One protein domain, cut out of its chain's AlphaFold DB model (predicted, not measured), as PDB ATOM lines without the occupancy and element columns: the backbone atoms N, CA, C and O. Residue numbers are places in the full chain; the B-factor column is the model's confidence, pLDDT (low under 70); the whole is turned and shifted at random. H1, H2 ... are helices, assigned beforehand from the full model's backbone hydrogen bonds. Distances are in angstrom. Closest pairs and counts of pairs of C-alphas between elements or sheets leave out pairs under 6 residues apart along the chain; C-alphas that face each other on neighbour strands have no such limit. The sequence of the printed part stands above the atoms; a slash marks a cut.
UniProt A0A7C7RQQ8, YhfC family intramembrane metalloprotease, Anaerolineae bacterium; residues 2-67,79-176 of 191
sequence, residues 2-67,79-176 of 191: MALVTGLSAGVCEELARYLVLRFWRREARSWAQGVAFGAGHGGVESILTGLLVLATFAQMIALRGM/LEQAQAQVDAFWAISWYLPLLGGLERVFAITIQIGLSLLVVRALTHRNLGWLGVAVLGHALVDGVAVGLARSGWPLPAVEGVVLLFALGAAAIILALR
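What this domain is: This is residues 2 to 67 and 79 to 176 of the 191 residues of the protein "YhfC family intramembrane metalloprotease" of Anaerolineae bacterium (UniProt A0A7C7RQQ8). Long helices lie together in an elongated body: H4 runs through the middle and, with H5 and H6, makes an up-and-down bundle, three helices each running against the one before it in the chain, while H2, the longest helix, packs on another side of H4. H1 packs slantwise on H5 and crosses H4 near residues 114 to 122, and the short H3 lies at one end of the long axis. The printed part has 164 residues, with six named helices in the order H1 to H6 and no named strand, and its class is all helix. It is only just compact, close to loose, with a radius of gyration of the C-alphas of 18.3 A, and it is only just elongated, spanning 60 by 30 by 26 A.

Where its parts are: Find C-alpha 32 at (-51.336, 3.353, 0.325); from there H2, residues 32 to 64, runs 47.7 A to C-alpha 64 at (-53.710, 12.880, -46.335). H4, residues 96 to 123, is 40.6 A long. Look next for H5, residues 128 to 149, of 30.8 A, and H6, residues 154 to 174, of 30.1 A. H1, residues 2 to 25, begins at (-40.356, -11.716, -28.436) and is 32.8 A long. H3, residues 79 to 90, measures 17.0 A.

How they stand to each other: Start from H2 and go to Gly 39, whose C-alpha is 4.0 A from that of Ile 112, the closest pair of H2 and H4; these helices touch at a shallow tilt of 25 degrees, opposite ways. H4 is the hub, touching four helices. H4 and H6 touch at a shallow tilt of 30 degrees, the same way, closest at the C-alphas of Gly 113 and Ala 168, 4.7 A apart. H4 and H5 form a helical hairpin, closest at the C-alphas of Ala 121 and Trp 129, 4.8 A apart. H5 and H6 form another, at Ala 144 and Val 157, with C-alphas 6.2 A apart. H1 touches H5 opposite ways, at a shallow tilt of 33 degrees, only just short of steep, closest at the C-alphas of Gly 7 and Ala 138, 4.0 A apart. With residues 15 to 23 alone, H1 touches H4 at a steep tilt of 49 degrees, closest at the C-alphas of Tyr 19 and Val 118, 6.0 A apart. H2 and H3 only just touch, with 3 pairs of C-alphas within 8 A, closest at Met 61 and Val 86, 6.6 A apart. H1 and H2 are near each other; H3 is apart from H5 and H6. In H1, H2, H3, H5 and H6 every O i to N i+4 pair is within hydrogen-bond range, and in H4 23 of 24 are.

The domain as a whole: The two farthest C-alphas, those of Met 67 and His 124, are 60.6 A apart. Residues 68 to 78 are not printed, and C-alphas 67 and 79 stand 12.1 A apart across this cut, in the link from H2 to H3. Of the links printed whole, H1 to H2 is short and the other three are tight. The mean pLDDT of the printed part is 94.9, and no printed residue is under 70.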
ATOM      1  N   MET A   2     -40.034 -13.152 -28.563       87.12
ATOM      2  CA  MET A   2     -40.356 -11.716 -28.436       87.12
ATOM      3  C   MET A   2     -41.232 -11.367 -27.227       87.12
ATOM      4  O   MET A   2     -40.821 -10.541 -26.433       87.12
ATOM      5  N   ALA A   3     -42.368 -12.049 -27.031       91.38
ATOM      6  CA  ALA A   3     -43.271 -11.791 -25.901       91.38
ATOM      7  C   ALA A   3     -42.605 -11.952 -24.518       91.38
ATOM      8  O   ALA A   3     -42.865 -11.182 -23.602       91.38
ATOM      9  N   LEU A   4     -41.710 -12.938 -24.378       90.38
ATOM     10  CA  LEU A   4     -40.955 -13.151 -23.142       90.38
ATOM     11  C   LEU A   4     -39.942 -12.031 -22.916       90.38
ATOM     12  O   LEU A   4     -39.815 -11.542 -21.800       90.38
ATOM     13  N   VAL A   5     -39.235 -11.623 -23.974       93.50
ATOM     14  CA  VAL A   5     -38.248 -10.540 -23.902       93.50
ATOM     15  C   VAL A   5     -38.936  -9.223 -23.562       93.50
ATOM     16  O   VAL A   5     -38.508  -8.566 -22.622       93.50
ATOM     17  N   THR A   6     -40.018  -8.870 -24.264       90.62
ATOM     18  CA  THR A   6     -40.753  -7.621 -24.023       90.62
ATOM     19  C   THR A   6     -41.317  -7.591 -22.610       90.62
ATOM     20  O   THR A   6     -41.002  -6.664 -21.871       90.62
ATOM     21  N   GLY A   7     -42.031  -8.644 -22.194       93.81
ATOM     22  CA  GLY A   7     -42.628  -8.703 -20.861       93.81
ATOM     23  C   GLY A   7     -41.586  -8.646 -19.746       93.81
ATOM     24  O   GLY A   7     -41.675  -7.802 -18.859       93.81
ATOM     25  N   LEU A   8     -40.547  -9.489 -19.799       94.56
ATOM     26  CA  LEU A   8     -39.505  -9.475 -18.767       94.56
ATOM     27  C   LEU A   8     -38.741  -8.150 -18.740       94.56
ATOM     28  O   LEU A   8     -38.433  -7.662 -17.655       94.56
ATOM     29  N   SER A   9     -38.447  -7.561 -19.903       95.19
ATOM     30  CA  SER A   9     -37.771  -6.264 -19.953       95.19
ATOM     31  C   SER A   9     -38.619  -5.151 -19.342       95.19
ATOM     32  O   SER A   9     -38.088  -4.397 -18.532       95.19
ATOM     33  N   ALA A  10     -39.919  -5.093 -19.648       92.88
ATOM     34  CA  ALA A  10     -40.837  -4.107 -19.083       92.88
ATOM     35  C   ALA A  10     -40.940  -4.278 -17.564       92.88
ATOM     36  O   ALA A  10     -40.616  -3.361 -16.809       92.88
ATOM     37  N   GLY A  11     -41.230  -5.500 -17.104       94.69
ATOM     38  CA  GLY A  11     -41.367  -5.786 -15.680       94.69
ATOM     39  C   GLY A  11     -40.098  -5.522 -14.873       94.69
ATOM     40  O   GLY A  11     -40.173  -4.994 -13.767       94.69
ATOM     41  N   VAL A  12     -38.913  -5.841 -15.400       96.75
ATOM     42  CA  VAL A  12     -37.654  -5.534 -14.706       96.75
ATOM     43  C   VAL A  12     -37.380  -4.032 -14.724       96.75
ATOM     44  O   VAL A  12     -37.114  -3.457 -13.672       96.75
ATOM     45  N   CYS A  13     -37.438  -3.383 -15.884       97.31
ATOM     46  CA  CYS A  13     -37.066  -1.976 -16.002       97.31
ATOM     47  C   CYS A  13     -38.019  -1.063 -15.222       97.31
ATOM     48  O   CYS A  13     -37.557  -0.232 -14.436       97.31
ATOM     49  N   GLU A  14     -39.328  -1.227 -15.393       95.75
ATOM     50  CA  GLU A  14     -40.319  -0.328 -14.797       95.75
ATOM     51  C   GLU A  14     -40.452  -0.526 -13.290       95.75
ATOM     52  O   GLU A  14     -40.425   0.448 -12.531       95.75
ATOM     53  N   GLU A  15     -40.523  -1.774 -12.818       97.75
ATOM     54  CA  GLU A  15     -40.677  -2.036 -11.384       97.75
ATOM     55  C   GLU A  15     -39.402  -1.719 -10.602       97.75
ATOM     56  O   GLU A  15     -39.478  -1.212  -9.477       97.75
ATOM     57  N   LEU A  16     -38.217  -1.946 -11.187       97.19
ATOM     58  CA  LEU A  16     -36.972  -1.505 -10.561       97.19
ATOM     59  C   LEU A  16     -36.863   0.016 -10.559       97.19
ATOM     60  O   LEU A  16     -36.519   0.579  -9.520       97.19
ATOM     61  N   ALA A  17     -37.197   0.701 -11.656       96.31
ATOM     62  CA  ALA A  17     -37.219   2.162 -11.677       96.31
ATOM     63  C   ALA A  17     -38.158   2.710 -10.591       96.31
ATOM     64  O   ALA A  17     -37.763   3.567  -9.793       96.31
ATOM     65  N   ARG A  18     -39.363   2.144 -10.477       96.38
ATOM     66  CA  ARG A  18     -40.337   2.475  -9.431       96.38
ATOM     67  C   ARG A  18     -39.788   2.241  -8.032       96.38
ATOM     68  O   ARG A  18     -39.872   3.129  -7.177       96.38
ATOM     69  N   TYR A  19     -39.187   1.078  -7.800       97.25
ATOM     70  CA  TYR A  19     -38.554   0.753  -6.529       97.25
ATOM     71  C   TYR A  19     -37.456   1.758  -6.181       97.25
ATOM     72  O   TYR A  19     -37.448   2.274  -5.066       97.25
ATOM     73  N   LEU A  20     -36.567   2.089  -7.119       96.81
ATOM     74  CA  LEU A  20     -35.477   3.043  -6.908       96.81
ATOM     75  C   LEU A  20     -36.009   4.446  -6.590       96.81
ATOM     76  O   LEU A  20     -35.553   5.066  -5.623       96.81
ATOM     77  N   VAL A  21     -37.015   4.921  -7.327       96.06
ATOM     78  CA  VAL A  21     -37.653   6.223  -7.079       96.06
ATOM     79  C   VAL A  21     -38.259   6.271  -5.674       96.06
ATOM     80  O   VAL A  21     -37.942   7.178  -4.902       96.06
ATOM     81  N   LEU A  22     -39.056   5.276  -5.281       94.50
ATOM     82  CA  LEU A  22     -39.688   5.221  -3.955       94.50
ATOM     83  C   LEU A  22     -38.683   4.914  -2.825       94.50
ATOM     84  O   LEU A  22     -38.879   5.282  -1.658       94.50
ATOM     85  N   ARG A  23     -37.567   4.247  -3.141       94.38
ATOM     86  CA  ARG A  23     -36.509   3.920  -2.177       94.38
ATOM     87  C   ARG A  23     -35.629   5.118  -1.858       94.38
ATOM     88  O   ARG A  23     -35.240   5.260  -0.689       94.38
ATOM     89  N   PHE A  24     -35.284   5.913  -2.868       94.62
ATOM     90  CA  PHE A  24     -34.242   6.933  -2.773       94.62
ATOM     91  C   PHE A  24     -34.762   8.358  -2.910       94.62
ATOM     92  O   PHE A  24     -34.330   9.189  -2.109       94.62
ATOM     93  N   TRP A  25     -35.679   8.618  -3.843       93.38
ATOM     94  CA  TRP A  25     -36.141   9.969  -4.180       93.38
ATOM     95  C   TRP A  25     -37.418  10.388  -3.453       93.38
ATOM     96  O   TRP A  25     -37.556  11.548  -3.090       93.38
ATOM     97  N   ARG A  26     -38.341   9.448  -3.232       88.31
ATOM     98  CA  ARG A  26     -39.654   9.683  -2.613       88.31
ATOM     99  C   ARG A  26     -39.825   8.807  -1.377       88.31
ATOM    100  O   ARG A  26     -40.694   7.939  -1.306       88.31
ATOM    101  N   ARG A  27     -38.922   8.976  -0.410       83.56
ATOM    102  CA  ARG A  27     -38.800   8.093   0.768       83.56
ATOM    103  C   ARG A  27     -40.007   8.185   1.697       83.56
ATOM    104  O   ARG A  27     -40.354   7.205   2.351       83.56
ATOM    105  N   GLU A  28     -40.621   9.355   1.718       81.19
ATOM    106  CA  GLU A  28     -41.827   9.745   2.436       81.19
ATOM    107  C   GLU A  28     -43.124   9.282   1.751       81.19
ATOM    108  O   GLU A  28     -44.185   9.298   2.370       81.19
ATOM    109  N   ALA A  29     -43.054   8.841   0.488       80.31
ATOM    110  CA  ALA A  29     -44.214   8.509  -0.336       80.31
ATOM    111  C   ALA A  29     -44.575   7.012  -0.311       80.31
ATOM    112  O   ALA A  29     -44.646   6.367  -1.355       80.31
ATOM    113  N   ARG A  30     -44.753   6.431   0.883       88.25
ATOM    114  CA  ARG A  30     -44.947   4.973   1.066       88.25
ATOM    115  C   ARG A  30     -46.239   4.588   1.783       88.25
ATOM    116  O   ARG A  30     -46.374   3.465   2.263       88.25
ATOM    117  N   SER A  31     -47.193   5.508   1.867       93.69
ATOM    118  CA  SER A  31     -48.566   5.167   2.244       93.69
ATOM    119  C   SER A  31     -49.322   4.551   1.064       93.69
ATOM    120  O   SER A  31     -48.940   4.715  -0.097       93.69
ATOM    121  N   TRP A  32     -50.443   3.888   1.355       95.56
ATOM    122  CA  TRP A  32     -51.336   3.353   0.325       95.56
ATOM    123  C   TRP A  32     -51.799   4.440  -0.656       95.56
ATOM    124  O   TRP A  32     -51.678   4.267  -1.863       95.56
ATOM    125  N   ALA A  33     -52.240   5.600  -0.154       96.00
ATOM    126  CA  ALA A  33     -52.727   6.691  -1.001       96.00
ATOM    127  C   ALA A  33     -51.632   7.236  -1.934       96.00
ATOM    128  O   ALA A  33     -51.887   7.509  -3.105       96.00
ATOM    129  N   GLN A  34     -50.397   7.344  -1.438       95.25
ATOM    130  CA  GLN A  34     -49.261   7.784  -2.249       95.25
ATOM    131  C   GLN A  34     -48.857   6.732  -3.288       95.25
ATOM    132  O   GLN A  34     -48.526   7.102  -4.410       95.25
ATOM    133  N   GLY A  35     -48.927   5.440  -2.953       95.50
ATOM    134  CA  GLY A  35     -48.708   4.354  -3.910       95.50
ATOM    135  C   GLY A  35     -49.755   4.335  -5.025       95.50
ATOM    136  O   GLY A  35     -49.388   4.183  -6.192       95.50
ATOM    137  N   VAL A  36     -51.028   4.580  -4.684       97.56
ATOM    138  CA  VAL A  36     -52.102   4.756  -5.672       97.56
ATOM    139  C   VAL A  36     -51.820   5.947  -6.581       97.56
ATOM    140  O   VAL A  36     -51.825   5.793  -7.798       97.56
ATOM    141  N   ALA A  37     -51.516   7.111  -6.005       96.88
ATOM    142  CA  ALA A  37     -51.203   8.311  -6.776       96.88
ATOM    143  C   ALA A  37     -49.972   8.122  -7.680       96.88
ATOM    144  O   ALA A  37     -49.972   8.587  -8.816       96.88
ATOM    145  N   PHE A  38     -48.943   7.413  -7.205       95.50
ATOM    146  CA  PHE A  38     -47.742   7.126  -7.990       95.50
ATOM    147  C   PHE A  38     -48.058   6.242  -9.202       95.50
ATOM    148  O   PHE A  38     -47.686   6.585 -10.323       95.50
ATOM    149  N   GLY A  39     -48.770   5.130  -8.990       96.12
ATOM    150  CA  GLY A  39     -49.131   4.214 -10.074       96.12
ATOM    151  C   GLY A  39     -50.097   4.849 -11.075       96.12
ATOM    152  O   GLY A  39     -49.903   4.717 -12.280       96.12
ATOM    153  N   ALA A  40     -51.073   5.622 -10.585       97.56
ATOM    154  CA  ALA A  40     -52.000   6.375 -11.425       97.56
ATOM    155  C   ALA A  40     -51.278   7.448 -12.249       97.56
ATOM    156  O   ALA A  40     -51.576   7.618 -13.427       97.56
ATOM    157  N   GLY A  41     -50.308   8.148 -11.653       95.94
ATOM    158  CA  GLY A  41     -49.486   9.131 -12.356       95.94
ATOM    159  C   GLY A  41     -48.651   8.496 -13.466       95.94
ATOM    160  O   GLY A  41     -48.619   9.017 -14.575       95.94
ATOM    161  N   HIS A  42     -48.024   7.351 -13.197       94.06
ATOM    162  CA  HIS A  42     -47.229   6.631 -14.188       94.06
ATOM    163  C   HIS A  42     -48.087   6.099 -15.347       94.06
ATOM    164  O   HIS A  42     -47.896   6.534 -16.482       94.06
ATOM    165  N   GLY A  43     -49.099   5.270 -15.058       95.06
ATOM    166  CA  GLY A  43     -49.993   4.743 -16.098       95.06
ATOM    167  C   GLY A  43     -50.792   5.843 -16.811       95.06
ATOM    168  O   GLY A  43     -51.121   5.724 -17.991       95.06
ATOM    169  N   GLY A  44     -51.083   6.947 -16.119       96.75
ATOM    170  CA  GLY A  44     -51.735   8.121 -16.691       96.75
ATOM    171  C   GLY A  44     -50.856   8.839 -17.714       96.75
ATOM    172  O   GLY A  44     -51.337   9.152 -18.801       96.75
ATOM    173  N   VAL A  45     -49.570   9.055 -17.413       97.44
ATOM    174  CA  VAL A  45     -48.615   9.645 -18.368       97.44
ATOM    175  C   VAL A  45     -48.484   8.772 -19.612       97.44
ATOM    176  O   VAL A  45     -48.567   9.296 -20.721       97.44
ATOM    177  N   GLU A  46     -48.354   7.456 -19.449       95.00
ATOM    178  CA  GLU A  46     -48.309   6.521 -20.580       95.00
ATOM    179  C   GLU A  46     -49.564   6.634 -21.441       95.00
ATOM    180  O   GLU A  46     -49.479   6.791 -22.657       95.00
ATOM    181  N   SER A  47     -50.735   6.649 -20.806       96.38
ATOM    182  CA  SER A  47     -52.022   6.754 -21.497       96.38
ATOM    183  C   SER A  47     -52.174   8.073 -22.256       96.38
ATOM    184  O   SER A  47     -52.669   8.075 -23.383       96.38
ATOM    185  N   ILE A  48     -51.719   9.189 -21.676       97.25
ATOM    186  CA  ILE A  48     -51.715  10.498 -22.342       97.25
ATOM    187  C   ILE A  48     -50.783  10.470 -23.554       97.25
ATOM    188  O   ILE A  48     -51.190  10.887 -24.637       97.25
ATOM    189  N   LEU A  49     -49.556   9.963 -23.402       96.56
ATOM    190  CA  LEU A  49     -48.587   9.892 -24.499       96.56
ATOM    191  C   LEU A  49     -49.093   9.000 -25.638       96.56
ATOM    192  O   LEU A  49     -49.048   9.410 -26.799       96.56
ATOM    193  N   THR A  50     -49.639   7.823 -25.327       95.06
ATOM    194  CA  THR A  50     -50.256   6.938 -26.325       95.06
ATOM    195  C   THR A  50     -51.444   7.611 -27.010       95.06
ATOM    196  O   THR A  50     -51.539   7.580 -28.235       95.06
ATOM    197  N   GLY A  51     -52.326   8.266 -26.249       95.00
ATOM    198  CA  GLY A  51     -53.475   8.984 -26.802       95.00
ATOM    199  C   GLY A  51     -53.066  10.128 -27.734       95.00
ATOM    200  O   GLY A  51     -53.646  10.280 -28.808       95.00
ATOM    201  N   LEU A  52     -52.029  10.887 -27.370       96.50
ATOM    202  CA  LEU A  52     -51.464  11.941 -28.218       96.50
ATOM    203  C   LEU A  52     -50.874  11.379 -29.512       96.50
ATOM    204  O   LEU A  52     -51.090  11.970 -30.567       96.50
ATOM    205  N   LEU A  53     -50.176  10.241 -29.455       95.88
ATOM    206  CA  LEU A  53     -49.663   9.573 -30.655       95.88
ATOM    207  C   LEU A  53     -50.802   9.131 -31.579       95.88
ATOM    208  O   LEU A  53     -50.765   9.435 -32.769       95.88
ATOM    209  N   VAL A  54     -51.844   8.494 -31.037       94.44
ATOM    210  CA  VAL A  54     -53.027   8.087 -31.816       94.44
ATOM    211  C   VAL A  54     -53.718   9.301 -32.444       94.44
ATOM    212  O   VAL A  54     -54.066   9.267 -33.625       94.44
ATOM    213  N   LEU A  55     -53.880  10.392 -31.691       95.00
ATOM    214  CA  LEU A  55     -54.488  11.625 -32.190       95.00
ATOM    215  C   LEU A  55     -53.637  12.282 -33.284       95.00
ATOM    216  O   LEU A  55     -54.185  12.743 -34.285       95.00
ATOM    217  N   ALA A  56     -52.314  12.306 -33.120       96.12
ATOM    218  CA  ALA A  56     -51.392  12.832 -34.121       96.12
ATOM    219  C   ALA A  56     -51.457  12.016 -35.421       96.12
ATOM    220  O   ALA A  56     -51.586  12.600 -36.499       96.12
ATOM    221  N   THR A  57     -51.456  10.681 -35.326       94.38
ATOM    222  CA  THR A  57     -51.652   9.799 -36.486       94.38
ATOM    223  C   THR A  57     -53.006  10.051 -37.145       94.38
ATOM    224  O   THR A  57     -53.077  10.182 -38.363       94.38
ATOM    225  N   PHE A  58     -54.084  10.190 -36.372       94.38
ATOM    226  CA  PHE A  58     -55.405  10.479 -36.930       94.38
ATOM    227  C   PHE A  58     -55.457  11.832 -37.655       94.38
ATOM    228  O   PHE A  58     -55.956  11.906 -38.777       94.38
ATOM    229  N   ALA A  59     -54.894  12.889 -37.062       95.00
ATOM    230  CA  ALA A  59     -54.816  14.210 -37.685       95.00
ATOM    231  C   ALA A  59     -54.011  14.177 -38.997       95.00
ATOM    232  O   ALA A  59     -54.439  14.756 -39.998       95.00
ATOM    233  N   GLN A  60     -52.890  13.448 -39.017       93.38
ATOM    234  CA  GLN A  60     -52.099  13.222 -40.227       93.38
ATOM    235  C   GLN A  60     -52.914  12.496 -41.305       93.38
ATOM    236  O   GLN A  60     -52.923  12.920 -42.459       93.38
ATOM    237  N   MET A  61     -53.637  11.438 -40.940       93.25
ATOM    238  CA  MET A  61     -54.426  10.654 -41.895       93.25
ATOM    239  C   MET A  61     -55.623  11.429 -42.444       93.25
ATOM    240  O   MET A  61     -55.977  11.246 -43.607       93.25
ATOM    241  N   ILE A  62     -56.214  12.342 -41.662       92.94
ATOM    242  CA  ILE A  62     -57.191  13.317 -42.171       92.94
ATOM    243  C   ILE A  62     -56.548  14.232 -43.213       92.94
ATOM    244  O   ILE A  62     -57.135  14.424 -44.274       92.94
ATOM    245  N   ALA A  63     -55.361  14.779 -42.937       90.50
ATOM    246  CA  ALA A  63     -54.678  15.682 -43.864       90.50
ATOM    247  C   ALA A  63     -54.305  14.999 -45.194       90.50
ATOM    248  O   ALA A  63     -54.329  15.641 -46.241       90.50
ATOM    249  N   LEU A  64     -54.005  13.698 -45.154       89.00
ATOM    250  CA  LEU A  64     -53.710  12.880 -46.335       89.00
ATOM    251  C   LEU A  64     -54.970  12.356 -47.044       89.00
ATOM    252  O   LEU A  64     -54.883  11.823 -48.150       89.00
ATOM    253  N   ARG A  65     -56.157  12.481 -46.439       85.69
ATOM    254  CA  ARG A  65     -57.386  11.897 -46.985       85.69
ATOM    255  C   ARG A  65     -57.794  12.599 -48.279       85.69
ATOM    256  O   ARG A  65     -58.175  13.764 -48.267       85.69
ATOM    257  N   GLY A  66     -57.787  11.857 -49.385       78.06
ATOM    258  CA  GLY A  66     -58.149  12.386 -50.705       78.06
ATOM    259  C   GLY A  66     -57.059  13.242 -51.357       78.06
ATOM    260  O   GLY A  66     -57.310  13.838 -52.401       78.06
ATOM    261  N   MET A  67     -55.863  13.298 -50.763       82.88
ATOM    262  CA  MET A  67     -54.669  13.837 -51.406       82.88
ATOM    263  C   MET A  67     -54.067  12.763 -52.313       82.88
ATOM    264  O   MET A  67     -53.945  11.616 -51.896       82.88
ATOM    265  N   LEU A  79     -44.273   5.533 -53.023       88.62
ATOM    266  CA  LEU A  79     -45.621   6.010 -53.322       88.62
ATOM    267  C   LEU A  79     -46.661   4.925 -53.021       88.62
ATOM    268  O   LEU A  79     -47.663   5.194 -52.359       88.62
ATOM    269  N   GLU A  80     -46.390   3.694 -53.455       89.50
ATOM    270  CA  GLU A  80     -47.264   2.544 -53.211       89.50
ATOM    271  C   GLU A  80     -47.399   2.244 -51.714       89.50
ATOM    272  O   GLU A  80     -48.507   2.032 -51.221       89.50
ATOM    273  N   GLN A  81     -46.293   2.300 -50.964       90.25
ATOM    274  CA  GLN A  81     -46.314   2.117 -49.511       90.25
ATOM    275  C   GLN A  81     -47.119   3.213 -48.798       90.25
ATOM    276  O   GLN A  81     -47.888   2.903 -47.887       90.25
ATOM    277  N   ALA A  82     -46.973   4.478 -49.205       88.62
ATOM    278  CA  ALA A  82     -47.733   5.584 -48.623       88.62
ATOM    279  C   ALA A  82     -49.242   5.420 -48.865       88.62
ATOM    280  O   ALA A  82     -50.031   5.546 -47.926       88.62
ATOM    281  N   GLN A  83     -49.639   5.069 -50.092       89.44
ATOM    282  CA  GLN A  83     -51.040   4.814 -50.429       89.44
ATOM    283  C   GLN A  83     -51.599   3.631 -49.625       89.44
ATOM    284  O   GLN A  83     -52.648   3.754 -48.993       89.44
ATOM    285  N   ALA A  84     -50.858   2.520 -49.557       91.50
ATOM    286  CA  ALA A  84     -51.268   1.340 -48.801       91.50
ATOM    287  C   ALA A  84     -51.451   1.630 -47.299       91.50
ATOM    288  O   ALA A  84     -52.365   1.085 -46.680       91.50
ATOM    289  N   GLN A  85     -50.621   2.494 -46.700       91.56
ATOM    290  CA  GLN A  85     -50.777   2.903 -45.298       91.56
ATOM    291  C   GLN A  85     -52.048   3.726 -45.066       91.56
ATOM    292  O   GLN A  85     -52.749   3.488 -44.079       91.56
ATOM    293  N   VAL A  86     -52.359   4.666 -45.964       92.56
ATOM    294  CA  VAL A  86     -53.588   5.474 -45.887       92.56
ATOM    295  C   VAL A  86     -54.820   4.580 -46.037       92.56
ATOM    296  O   VAL A  86     -55.734   4.655 -45.213       92.56
ATOM    297  N   ASP A  87     -54.831   3.691 -47.031       92.56
ATOM    298  CA  ASP A  87     -55.951   2.772 -47.266       92.56
ATOM    299  C   ASP A  87     -56.143   1.806 -46.090       92.56
ATOM    300  O   ASP A  87     -57.264   1.616 -45.610       92.56
ATOM    301  N   ALA A  88     -55.047   1.250 -45.562       93.25
ATOM    302  CA  ALA A  88     -55.085   0.391 -44.384       93.25
ATOM    303  C   ALA A  88     -55.632   1.130 -43.158       93.25
ATOM    304  O   ALA A  88     -56.431   0.555 -42.420       93.25
ATOM    305  N   PHE A  89     -55.254   2.396 -42.951       93.69
ATOM    306  CA  PHE A  89     -55.758   3.209 -41.846       93.69
ATOM    307  C   PHE A  89     -57.275   3.409 -41.926       93.69
ATOM    308  O   PHE A  89     -57.981   3.206 -40.939       93.69
ATOM    309  N   TRP A  90     -57.794   3.767 -43.103       93.50
ATOM    310  CA  TRP A  90     -59.231   3.987 -43.294       93.50
ATOM    311  C   TRP A  90     -60.053   2.690 -43.324       93.50
ATOM    312  O   TRP A  90     -61.268   2.745 -43.135       93.50
ATOM    313  N   ALA A  91     -59.410   1.533 -43.499       94.75
ATOM    314  CA  ALA A  91     -60.029   0.216 -43.354       94.75
ATOM    315  C   ALA A  91     -60.139  -0.262 -41.889       94.75
ATOM    316  O   ALA A  91     -60.817  -1.258 -41.617       94.75
ATOM    317  N   ILE A  92     -59.498   0.423 -40.930       92.56
ATOM    318  CA  ILE A  92     -59.592   0.090 -39.502       92.56
ATOM    319  C   ILE A  92     -61.039   0.272 -39.032       92.56
ATOM    320  O   ILE A  92     -61.677   1.299 -39.253       92.56
ATOM    321  N   SER A  93     -61.560  -0.726 -38.319       93.75
ATOM    322  CA  SER A  93     -62.882  -0.619 -37.704       93.75
ATOM    323  C   SER A  93     -62.911   0.487 -36.645       93.75
ATOM    324  O   SER A  93     -62.069   0.519 -35.749       93.75
ATOM    325  N   TRP A  94     -63.923   1.358 -36.706       89.88
ATOM    326  CA  TRP A  94     -64.047   2.570 -35.878       89.88
ATOM    327  C   TRP A  94     -63.971   2.330 -34.361       89.88
ATOM    328  O   TRP A  94     -63.617   3.238 -33.614       89.88
ATOM    329  N   TYR A  95     -64.308   1.125 -33.894       91.62
ATOM    330  CA  TYR A  95     -64.298   0.781 -32.475       91.62
ATOM    331  C   TYR A  95     -62.908   0.380 -31.959       91.62
ATOM    332  O   TYR A  95     -62.697   0.402 -30.751       91.62
ATOM    333  N   LEU A  96     -61.951   0.029 -32.828       91.38
ATOM    334  CA  LEU A  96     -60.624  -0.442 -32.404       91.38
ATOM    335  C   LEU A  96     -59.819   0.627 -31.640       91.38
ATOM    336  O   LEU A  96     -59.247   0.288 -30.606       91.38
ATOM    337  N   PRO A  97     -59.807   1.916 -32.042       90.75
ATOM    338  CA  PRO A  97     -59.181   2.963 -31.231       90.75
ATOM    339  C   PRO A  97     -59.843   3.153 -29.858       90.75
ATOM    340  O   PRO A  97     -59.161   3.465 -28.885       90.75
ATOM    341  N   LEU A  98     -61.164   2.950 -29.758       91.75
ATOM    342  CA  LEU A  98     -61.887   3.025 -28.481       91.75
ATOM    343  C   LEU A  98     -61.528   1.853 -27.563       91.75
ATOM    344  O   LEU A  98     -61.380   2.048 -26.360       91.75
ATOM    345  N   LEU A  99     -61.350   0.667 -28.150       93.19
ATOM    346  CA  LEU A  99     -60.853  -0.545 -27.493       93.19
ATOM    347  C   LEU A  99     -59.459  -0.269 -26.895       93.19
ATOM    348  O   LEU A  99     -59.274  -0.348 -25.684       93.19
ATOM    349  N   GLY A 100     -58.546   0.302 -27.688       92.00
ATOM    350  CA  GLY A 100     -57.238   0.743 -27.186       92.00
ATOM    351  C   GLY A 100     -57.322   1.771 -26.045       92.00
ATOM    352  O   GLY A 100     -56.533   1.722 -25.102       92.00
ATOM    353  N   GLY A 101     -58.304   2.680 -26.074       93.75
ATOM    354  CA  GLY A 101     -58.584   3.592 -24.959       93.75
ATOM    355  C   GLY A 101     -59.057   2.872 -23.688       93.75
ATOM    356  O   GLY A 101     -58.637   3.224 -22.584       93.75
ATOM    357  N   LEU A 102     -59.887   1.838 -23.830       95.50
ATOM    358  CA  LEU A 102     -60.328   0.985 -22.726       95.50
ATOM    359  C   LEU A 102     -59.156   0.197 -22.124       95.50
ATOM    360  O   LEU A 102     -59.008   0.151 -20.899       95.50
ATOM    361  N   GLU A 103     -58.268  -0.333 -22.964       95.56
ATOM    362  CA  GLU A 103     -57.041  -1.004 -22.530       95.56
ATOM    363  C   GLU A 103     -56.181  -0.099 -21.629       95.56
ATOM    364  O   GLU A 103     -55.585  -0.565 -20.659       95.56
ATOM    365  N   ARG A 104     -56.159   1.218 -21.878       96.75
ATOM    366  CA  ARG A 104     -55.445   2.177 -21.016       96.75
ATOM    367  C   ARG A 104     -56.036   2.290 -19.615       96.75
ATOM    368  O   ARG A 104     -55.281   2.379 -18.648       96.75
ATOM    369  N   VAL A 105     -57.356   2.200 -19.466       97.69
ATOM    370  CA  VAL A 105     -58.000   2.149 -18.139       97.69
ATOM    371  C   VAL A 105     -57.566   0.890 -17.380       97.69
ATOM    372  O   VAL A 105     -57.273   0.944 -16.178       97.69
ATOM    373  N   PHE A 106     -57.469  -0.239 -18.082       98.25
ATOM    374  CA  PHE A 106     -56.982  -1.494 -17.511       98.25
ATOM    375  C   PHE A 106     -55.510  -1.387 -17.108       98.25
ATOM    376  O   PHE A 106     -55.170  -1.701 -15.967       98.25
ATOM    377  N   ALA A 107     -54.659  -0.859 -17.987       97.25
ATOM    378  CA  ALA A 107     -53.240  -0.654 -17.719       97.25
ATOM    379  C   ALA A 107     -53.004   0.278 -16.523       97.25
ATOM    380  O   ALA A 107     -52.225  -0.062 -15.638       97.25
ATOM    381  N   ILE A 108     -53.733   1.396 -16.416       98.50
ATOM    382  CA  ILE A 108     -53.666   2.283 -15.243       98.50
ATOM    383  C   ILE A 108     -54.005   1.510 -13.964       98.50
ATOM    384  O   ILE A 108     -53.289   1.614 -12.968       98.50
ATOM    385  N   THR A 109     -55.065   0.700 -13.984       98.62
ATOM    386  CA  THR A 109     -55.466  -0.117 -12.826       98.62
ATOM    387  C   THR A 109     -54.365  -1.106 -12.432       98.62
ATOM    388  O   THR A 109     -54.048  -1.247 -11.248       98.62
ATOM    389  N   ILE A 110     -53.733  -1.743 -13.418       98.56
ATOM    390  CA  ILE A 110     -52.606  -2.661 -13.221       98.56
ATOM    391  C   ILE A 110     -51.403  -1.923 -12.623       98.56
ATOM    392  O   ILE A 110     -50.906  -2.337 -11.576       98.56
ATOM    393  N   GLN A 111     -50.998  -0.788 -13.197       98.00
ATOM    394  CA  GLN A 111     -49.870   0.017 -12.714       98.00
ATOM    395  C   GLN A 111     -50.090   0.523 -11.276       98.00
ATOM    396  O   GLN A 111     -49.156   0.554 -10.470       98.00
ATOM    397  N   ILE A 112     -51.330   0.855 -10.900       98.62
ATOM    398  CA  ILE A 112     -51.696   1.170  -9.508       98.62
ATOM    399  C   ILE A 112     -51.473  -0.046  -8.596       98.62
ATOM    400  O   ILE A 112     -50.839   0.085  -7.544       98.62
ATOM    401  N   GLY A 113     -51.966  -1.226  -8.980       98.38
ATOM    402  CA  GLY A 113     -51.791  -2.456  -8.203       98.38
ATOM    403  C   GLY A 113     -50.320  -2.834  -8.011       98.38
ATOM    404  O   GLY A 113     -49.892  -3.097  -6.884       98.38
ATOM    405  N   LEU A 114     -49.528  -2.790  -9.084       98.44
ATOM    406  CA  LEU A 114     -48.090  -3.080  -9.059       98.44
ATOM    407  C   LEU A 114     -47.324  -2.063  -8.202       98.44
ATOM    408  O   LEU A 114     -46.517  -2.447  -7.353       98.44
ATOM    409  N   SER A 115     -47.660  -0.775  -8.319       98.06
ATOM    410  CA  SER A 115     -47.103   0.278  -7.463       98.06
ATOM    411  C   SER A 115     -47.311  -0.010  -5.973       98.06
ATOM    412  O   SER A 115     -46.380   0.128  -5.173       98.06
ATOM    413  N   LEU A 116     -48.494  -0.494  -5.582       98.25
ATOM    414  CA  LEU A 116     -48.760  -0.864  -4.190       98.25
ATOM    415  C   LEU A 116     -47.953  -2.080  -3.717       98.25
ATOM    416  O   LEU A 116     -47.549  -2.113  -2.552       98.25
ATOM    417  N   LEU A 117     -47.664  -3.050  -4.590       98.31
ATOM    418  CA  LEU A 117     -46.764  -4.162  -4.260       98.31
ATOM    419  C   LEU A 117     -45.331  -3.668  -4.025       98.31
ATOM    420  O   LEU A 117     -44.694  -4.078  -3.052       98.31
ATOM    421  N   VAL A 118     -44.841  -2.732  -4.842       97.94
ATOM    422  CA  VAL A 118     -43.515  -2.119  -4.648       97.94
ATOM    423  C   VAL A 118     -43.460  -1.303  -3.354       97.94
ATOM    424  O   VAL A 118     -42.498  -1.416  -2.586       97.94
ATOM    425  N   VAL A 119     -44.508  -0.531  -3.049       97.31
ATOM    426  CA  VAL A 119     -44.634   0.154  -1.754       97.31
ATOM    427  C   VAL A 119     -44.594  -0.859  -0.610       97.31
ATOM    428  O   VAL A 119     -43.848  -0.657   0.350       97.31
ATOM    429  N   ARG A 120     -45.317  -1.979  -0.727       96.81
ATOM    430  CA  ARG A 120     -45.317  -3.054   0.275       96.81
ATOM    431  C   ARG A 120     -43.933  -3.679   0.459       96.81
ATOM    432  O   ARG A 120     -43.542  -3.958   1.595       96.81
ATOM    433  N   ALA A 121     -43.168  -3.842  -0.620       97.44
ATOM    434  CA  ALA A 121     -41.786  -4.319  -0.558       97.44
ATOM    435  C   ALA A 121     -40.909  -3.411   0.315       97.44
ATOM    436  O   ALA A 121     -40.114  -3.891   1.128       97.44
ATOM    437  N   LEU A 122     -41.090  -2.095   0.183       96.25
ATOM    438  CA  LEU A 122     -40.341  -1.085   0.927       96.25
ATOM    439  C   LEU A 122     -40.782  -0.970   2.389       96.25
ATOM    440  O   LEU A 122     -39.925  -0.884   3.270       96.25
ATOM    441  N   THR A 123     -42.088  -0.958   2.659       94.75
ATOM    442  CA  THR A 123     -42.623  -0.776   4.020       94.75
ATOM    443  C   THR A 123     -42.400  -2.004   4.896       94.75
ATOM    444  O   THR A 123     -42.007  -1.859   6.050       94.75
ATOM    445  N   HIS A 124     -42.554  -3.210   4.341       94.75
ATOM    446  CA  HIS A 124     -42.303  -4.467   5.055       94.75
ATOM    447  C   HIS A 124     -40.855  -4.961   4.939       94.75
ATOM    448  O   HIS A 124     -40.531  -6.014   5.486       94.75
ATOM    449  N   ARG A 125     -39.985  -4.232   4.223       94.19
ATOM    450  CA  ARG A 125     -38.577  -4.599   3.969       94.19
ATOM    451  C   ARG A 125     -38.419  -6.014   3.396       94.19
ATOM    452  O   ARG A 125     -37.447  -6.704   3.692       94.19
ATOM    453  N   ASN A 126     -39.376  -6.438   2.576       96.44
ATOM    454  CA  ASN A 126     -39.411  -7.761   1.971       96.44
ATOM    455  C   ASN A 126     -39.422  -7.624   0.445       96.44
ATOM    456  O   ASN A 126     -40.457  -7.335  -0.158       96.44
ATOM    457  N   LEU A 127     -38.264  -7.864  -0.175       96.38
ATOM    458  CA  LEU A 127     -38.082  -7.778  -1.627       96.38
ATOM    459  C   LEU A 127     -38.864  -8.842  -2.409       96.38
ATOM    460  O   LEU A 127     -39.027  -8.693  -3.615       96.38
ATOM    461  N   GLY A 128     -39.418  -9.866  -1.750       97.75
ATOM    462  CA  GLY A 128     -40.327 -10.815  -2.394       97.75
ATOM    463  C   GLY A 128     -41.519 -10.119  -3.056       97.75
ATOM    464  O   GLY A 128     -41.901 -10.488  -4.160       97.75
ATOM    465  N   TRP A 129     -42.037  -9.039  -2.457       98.06
ATOM    466  CA  TRP A 129     -43.117  -8.243  -3.055       98.06
ATOM    467  C   TRP A 129     -42.693  -7.504  -4.330       98.06
ATOM    468  O   TRP A 129     -43.501  -7.369  -5.244       98.06
ATOM    469  N   LEU A 130     -41.428  -7.079  -4.420       98.12
ATOM    470  CA  LEU A 130     -40.870  -6.515  -5.651       98.12
ATOM    471  C   LEU A 130     -40.759  -7.594  -6.732       98.12
ATOM    472  O   LEU A 130     -41.119  -7.343  -7.875       98.12
ATOM    473  N   GLY A 131     -40.339  -8.809  -6.366       98.19
ATOM    474  CA  GLY A 131     -40.345  -9.954  -7.279       98.19
ATOM    475  C   GLY A 131     -41.744 -10.262  -7.821       98.19
ATOM    476  O   GLY A 131     -41.903 -10.454  -9.021       98.19
ATOM    477  N   VAL A 132     -42.773 -10.233  -6.965       98.31
ATOM    478  CA  VAL A 132     -44.172 -10.406  -7.396       98.31
ATOM    479  C   VAL A 132     -44.607  -9.288  -8.346       98.31
ATOM    480  O   VAL A 132     -45.262  -9.582  -9.339       98.31
ATOM    481  N   ALA A 133     -44.224  -8.032  -8.087       98.12
ATOM    482  CA  ALA A 133     -44.526  -6.920  -8.988       98.12
ATOM    483  C   ALA A 133     -43.861  -7.107 -10.365       98.12
ATOM    484  O   ALA A 133     -44.550  -7.061 -11.379       98.12
ATOM    485  N   VAL A 134     -42.558  -7.414 -10.397       98.50
ATOM    486  CA  VAL A 134     -41.789  -7.666 -11.633       98.50
ATOM    487  C   VAL A 134     -42.409  -8.799 -12.447       98.50
ATOM    488  O   VAL A 134     -42.625  -8.658 -13.648       98.50
ATOM    489  N   LEU A 135     -42.711  -9.926 -11.799       98.00
ATOM    490  CA  LEU A 135     -43.299 -11.086 -12.468       98.00
ATOM    491  C   LEU A 135     -44.734 -10.817 -12.925       98.00
ATOM    492  O   LEU A 135     -45.105 -11.241 -14.014       98.00
ATOM    493  N   GLY A 136     -45.527 -10.113 -12.117       98.06
ATOM    494  CA  GLY A 136     -46.890  -9.720 -12.467       98.06
ATOM    495  C   GLY A 136     -46.919  -8.814 -13.692       98.06
ATOM    496  O   GLY A 136     -47.661  -9.087 -14.629       98.06
ATOM    497  N   HIS A 137     -46.056  -7.799 -13.722       98.12
ATOM    498  CA  HIS A 137     -45.881  -6.919 -14.873       98.12
ATOM    499  C   HIS A 137     -45.471  -7.711 -16.118       98.12
ATOM    500  O   HIS A 137     -46.145  -7.670 -17.145       98.12
ATOM    501  N   ALA A 138     -44.404  -8.506 -16.005       97.88
ATOM    502  CA  ALA A 138     -43.894  -9.282 -17.124       97.88
ATOM    503  C   ALA A 138     -44.918 -10.279 -17.677       97.88
ATOM    504  O   ALA A 138     -44.942 -10.536 -18.882       97.88
ATOM    505  N   LEU A 139     -45.762 -10.836 -16.806       97.62
ATOM    506  CA  LEU A 139     -46.846 -11.726 -17.195       97.62
ATOM    507  C   LEU A 139     -47.922 -10.987 -17.992       97.62
ATOM    508  O   LEU A 139     -48.327 -11.496 -19.033       97.62
ATOM    509  N   VAL A 140     -48.366  -9.811 -17.536       97.25
ATOM    510  CA  VAL A 140     -49.376  -9.001 -18.238       97.25
ATOM    511  C   VAL A 140     -48.904  -8.685 -19.656       97.25
ATOM    512  O   VAL A 140     -49.576  -9.054 -20.623       97.25
ATOM    513  N   ASP A 141     -47.717  -8.098 -19.785       96.38
ATOM    514  CA  ASP A 141     -47.162  -7.682 -21.074       96.38
ATOM    515  C   ASP A 141     -46.837  -8.872 -21.972       96.38
ATOM    516  O   ASP A 141     -47.154  -8.885 -23.166       96.38
ATOM    517  N   GLY A 142     -46.229  -9.911 -21.401       96.88
ATOM    518  CA  GLY A 142     -45.888 -11.122 -22.135       96.88
ATOM    519  C   GLY A 142     -47.124 -11.845 -22.665       96.88
ATOM    520  O   GLY A 142     -47.122 -12.296 -23.812       96.88
ATOM    521  N   VAL A 143     -48.197 -11.931 -21.875       97.25
ATOM    522  CA  VAL A 143     -49.457 -12.548 -22.310       97.25
ATOM    523  C   VAL A 143     -50.149 -11.681 -23.357       97.25
ATOM    524  O   VAL A 143     -50.514 -12.210 -24.405       97.25
ATOM    525  N   ALA A 144     -50.274 -10.370 -23.137       95.62
ATOM    526  CA  ALA A 144     -50.909  -9.467 -24.098       95.62
ATOM    527  C   ALA A 144     -50.210  -9.517 -25.469       95.62
ATOM    528  O   ALA A 144     -50.845  -9.786 -26.494       95.62
ATOM    529  N   VAL A 145     -48.879  -9.374 -25.486       95.69
ATOM    530  CA  VAL A 145     -48.074  -9.461 -26.715       95.69
ATOM    531  C   VAL A 145     -48.139 -10.864 -27.319       95.69
ATOM    532  O   VAL A 145     -48.264 -11.006 -28.536       95.69
ATOM    533  N   GLY A 146     -48.057 -11.909 -26.494       97.06
ATOM    534  CA  GLY A 146     -48.097 -13.300 -26.940       97.06
ATOM    535  C   GLY A 146     -49.404 -13.657 -27.645       97.06
ATOM    536  O   GLY A 146     -49.370 -14.230 -28.737       97.06
ATOM    537  N   LEU A 147     -50.547 -13.277 -27.068       96.81
ATOM    538  CA  LEU A 147     -51.868 -13.523 -27.649       96.81
ATOM    539  C   LEU A 147     -52.061 -12.731 -28.946       96.81
ATOM    540  O   LEU A 147     -52.419 -13.321 -29.967       96.81
ATOM    541  N   ALA A 148     -51.731 -11.436 -28.946       94.31
ATOM    542  CA  ALA A 148     -51.823 -10.596 -30.143       94.31
ATOM    543  C   ALA A 148     -50.967 -11.144 -31.301       94.31
ATOM    544  O   ALA A 148     -51.409 -11.212 -32.447       94.31
ATOM    545  N   ARG A 149     -49.744 -11.605 -31.008       95.31
ATOM    546  CA  ARG A 149     -48.843 -12.216 -32.003       95.31
ATOM    547  C   ARG A 149     -49.306 -13.597 -32.470       95.31
ATOM    548  O   ARG A 149     -48.943 -13.998 -33.570       95.31
ATOM    549  N   SER A 150     -50.099 -14.298 -31.666       95.88
ATOM    550  CA  SER A 150     -50.683 -15.599 -32.016       95.88
ATOM    551  C   SER A 150     -51.948 -15.473 -32.876       95.88
ATOM    552  O   SER A 150     -52.602 -16.476 -33.141       95.88
ATOM    553  N   GLY A 151     -52.311 -14.255 -33.297       95.19
ATOM    554  CA  GLY A 151     -53.472 -13.996 -34.149       95.19
ATOM    555  C   GLY A 151     -54.804 -13.966 -33.401       95.19
ATOM    556  O   GLY A 151     -55.853 -14.050 -34.036       95.19
ATOM    557  N   TRP A 152     -54.789 -13.855 -32.067       96.44
ATOM    558  CA  TRP A 152     -56.028 -13.672 -31.314       96.44
ATOM    559  C   TRP A 152     -56.687 -12.341 -31.696       96.44
ATOM    560  O   TRP A 152     -55.989 -11.334 -31.845       96.44
ATOM    561  N   PRO A 153     -58.024 -12.303 -31.834       93.56
ATOM    562  CA  PRO A 153     -58.721 -11.063 -32.139       93.56
ATOM    563  C   PRO A 153     -58.561 -10.076 -30.977       93.56
ATOM    564  O   PRO A 153     -58.639 -10.469 -29.811       93.56
ATOM    565  N   LEU A 154     -58.379  -8.787 -31.289       92.31
ATOM    566  CA  LEU A 154     -58.098  -7.747 -30.289       92.31
ATOM    567  C   LEU A 154     -59.091  -7.731 -29.104       92.31
ATOM    568  O   LEU A 154     -58.621  -7.727 -27.969       92.31
ATOM    569  N   PRO A 155     -60.425  -7.847 -29.301       94.62
ATOM    570  CA  PRO A 155     -61.361  -7.925 -28.176       94.62
ATOM    571  C   PRO A 155     -61.091  -9.088 -27.208       94.62
ATOM    572  O   PRO A 155     -61.325  -8.964 -26.008       94.62
ATOM    573  N   ALA A 156     -60.597 -10.229 -27.704       96.06
ATOM    574  CA  ALA A 156     -60.266 -11.369 -26.850       96.06
ATOM    575  C   ALA A 156     -58.984 -11.118 -26.045       96.06
ATOM    576  O   ALA A 156     -58.920 -11.491 -24.874       96.06
ATOM    577  N   VAL A 157     -57.990 -10.453 -26.646       96.56
ATOM    578  CA  VAL A 157     -56.778 -10.017 -25.935       96.56
ATOM    579  C   VAL A 157     -57.154  -9.054 -24.810       96.56
ATOM    580  O   VAL A 157     -56.747  -9.259 -23.668       96.56
ATOM    581  N   GLU A 158     -58.005  -8.068 -25.090       95.56
ATOM    582  CA  GLU A 158     -58.473  -7.127 -24.068       95.56
ATOM    583  C   GLU A 158     -59.299  -7.789 -22.970       95.56
ATOM    584  O   GLU A 158     -59.163  -7.424 -21.804       95.56
ATOM    585  N   GLY A 159     -60.093  -8.808 -23.302       97.25
ATOM    586  CA  GLY A 159     -60.781  -9.623 -22.301       97.25
ATOM    587  C   GLY A 159     -59.812 -10.265 -21.304       97.25
ATOM    588  O   GLY A 159     -60.089 -10.292 -20.107       97.25
ATOM    589  N   VAL A 160     -58.643 -10.723 -21.761       97.88
ATOM    590  CA  VAL A 160     -57.594 -11.259 -20.878       97.88
ATOM    591  C   VAL A 160     -56.930 -10.149 -20.057       97.88
ATOM    592  O   VAL A 160     -56.728 -10.317 -18.855       97.88
ATOM    593  N   VAL A 161     -56.641  -8.993 -20.663       97.94
ATOM    594  CA  VAL A 161     -56.080  -7.830 -19.947       97.94
ATOM    595  C   VAL A 161     -57.042  -7.321 -18.865       97.94
ATOM    596  O   VAL A 161     -56.606  -6.992 -17.761       97.94
ATOM    597  N   LEU A 162     -58.352  -7.344 -19.120       98.31
ATOM    598  CA  LEU A 162     -59.378  -7.039 -18.125       98.31
ATOM    599  C   LEU A 162     -59.277  -7.965 -16.905       98.31
ATOM    600  O   LEU A 162     -59.363  -7.485 -15.777       98.31
ATOM    601  N   LEU A 163     -59.048  -9.270 -17.090       98.50
ATOM    602  CA  LEU A 163     -58.878 -10.196 -15.959       98.50
ATOM    603  C   LEU A 163     -57.673  -9.814 -15.090       98.50
ATOM    604  O   LEU A 163     -57.769  -9.838 -13.860       98.50
ATOM    605  N   PHE A 164     -56.564  -9.399 -15.707       98.44
ATOM    606  CA  PHE A 164     -55.417  -8.874 -14.965       98.44
ATOM    607  C   PHE A 164     -55.747  -7.570 -14.235       98.44
ATOM    608  O   PHE A 164     -55.377  -7.419 -13.069       98.44
ATOM    609  N   ALA A 165     -56.494  -6.660 -14.863       98.56
ATOM    610  CA  ALA A 165     -56.939  -5.426 -14.221       98.56
ATOM    611  C   ALA A 165     -57.879  -5.682 -13.036       98.56
ATOM    612  O   ALA A 165     -57.755  -5.017 -12.010       98.56
ATOM    613  N   LEU A 166     -58.760  -6.683 -13.116       98.62
ATOM    614  CA  LEU A 166     -59.589  -7.114 -11.987       98.62
ATOM    615  C   LEU A 166     -58.737  -7.699 -10.852       98.62
ATOM    616  O   LEU A 166     -58.972  -7.386  -9.683       98.62
ATOM    617  N   GLY A 167     -57.712  -8.489 -11.179       98.56
ATOM    618  CA  GLY A 167     -56.726  -8.961 -10.203       98.56
ATOM    619  C   GLY A 167     -55.982  -7.806  -9.523       98.56
ATOM    620  O   GLY A 167     -55.852  -7.780  -8.298       98.56
ATOM    621  N   ALA A 168     -55.563  -6.801 -10.293       98.44
ATOM    622  CA  ALA A 168     -54.948  -5.592  -9.759       98.44
ATOM    623  C   ALA A 168     -55.921  -4.784  -8.886       98.44
ATOM    624  O   ALA A 168     -55.542  -4.349  -7.800       98.44
ATOM    625  N   ALA A 169     -57.188  -4.651  -9.285       98.62
ATOM    626  CA  ALA A 169     -58.228  -4.027  -8.470       98.62
ATOM    627  C   ALA A 169     -58.415  -4.761  -7.132       98.62
ATOM    628  O   ALA A 169     -58.487  -4.122  -6.080       98.62
ATOM    629  N   ALA A 170     -58.404  -6.096  -7.141       98.38
ATOM    630  CA  ALA A 170     -58.446  -6.890  -5.918       98.38
ATOM    631  C   ALA A 170     -57.226  -6.623  -5.018       98.38
ATOM    632  O   ALA A 170     -57.394  -6.451  -3.811       98.38
ATOM    633  N   ILE A 171     -56.017  -6.505  -5.585       98.00
ATOM    634  CA  ILE A 171     -54.807  -6.109  -4.841       98.00
ATOM    635  C   ILE A 171     -54.980  -4.713  -4.229       98.00
ATOM    636  O   ILE A 171     -54.718  -4.528  -3.041       98.00
ATOM    637  N   ILE A 172     -55.457  -3.738  -5.004       98.25
ATOM    638  CA  ILE A 172     -55.673  -2.358  -4.541       98.25
ATOM    639  C   ILE A 172     -56.584  -2.334  -3.314       98.25
ATOM    640  O   ILE A 172     -56.257  -1.692  -2.310       98.25
ATOM    641  N   LEU A 173     -57.699  -3.064  -3.382       97.75
ATOM    642  CA  LEU A 173     -58.666  -3.175  -2.294       97.75
ATOM    643  C   LEU A 173     -58.098  -3.945  -1.095       97.75
ATOM    644  O   LEU A 173     -58.254  -3.498   0.039       97.75
ATOM    645  N   ALA A 174     -57.395  -5.056  -1.328       96.69
ATOM    646  CA  ALA A 174     -56.815  -5.889  -0.273       96.69
ATOM    647  C   ALA A 174     -55.694  -5.184   0.508       96.69
ATOM    648  O   ALA A 174     -55.478  -5.473   1.686       96.69
ATOM    649  N   LEU A 175     -54.971  -4.264  -0.136       95.56
ATOM    650  CA  LEU A 175     -53.900  -3.483   0.487       95.56
ATOM    651  C   LEU A 175     -54.394  -2.192   1.149       95.56
ATOM    652  O   LEU A 175     -53.592  -1.492   1.772       95.56
ATOM    653  N   ARG A 176     -55.684  -1.858   1.020       95.25
ATOM    654  CA  ARG A 176     -56.247  -0.640   1.601       95.25
ATOM    655  C   ARG A 176     -56.200  -0.709   3.135       95.25
ATOM    656  O   ARG A 176     -56.713  -1.670   3.712       95.25
TER     657      ARG A 176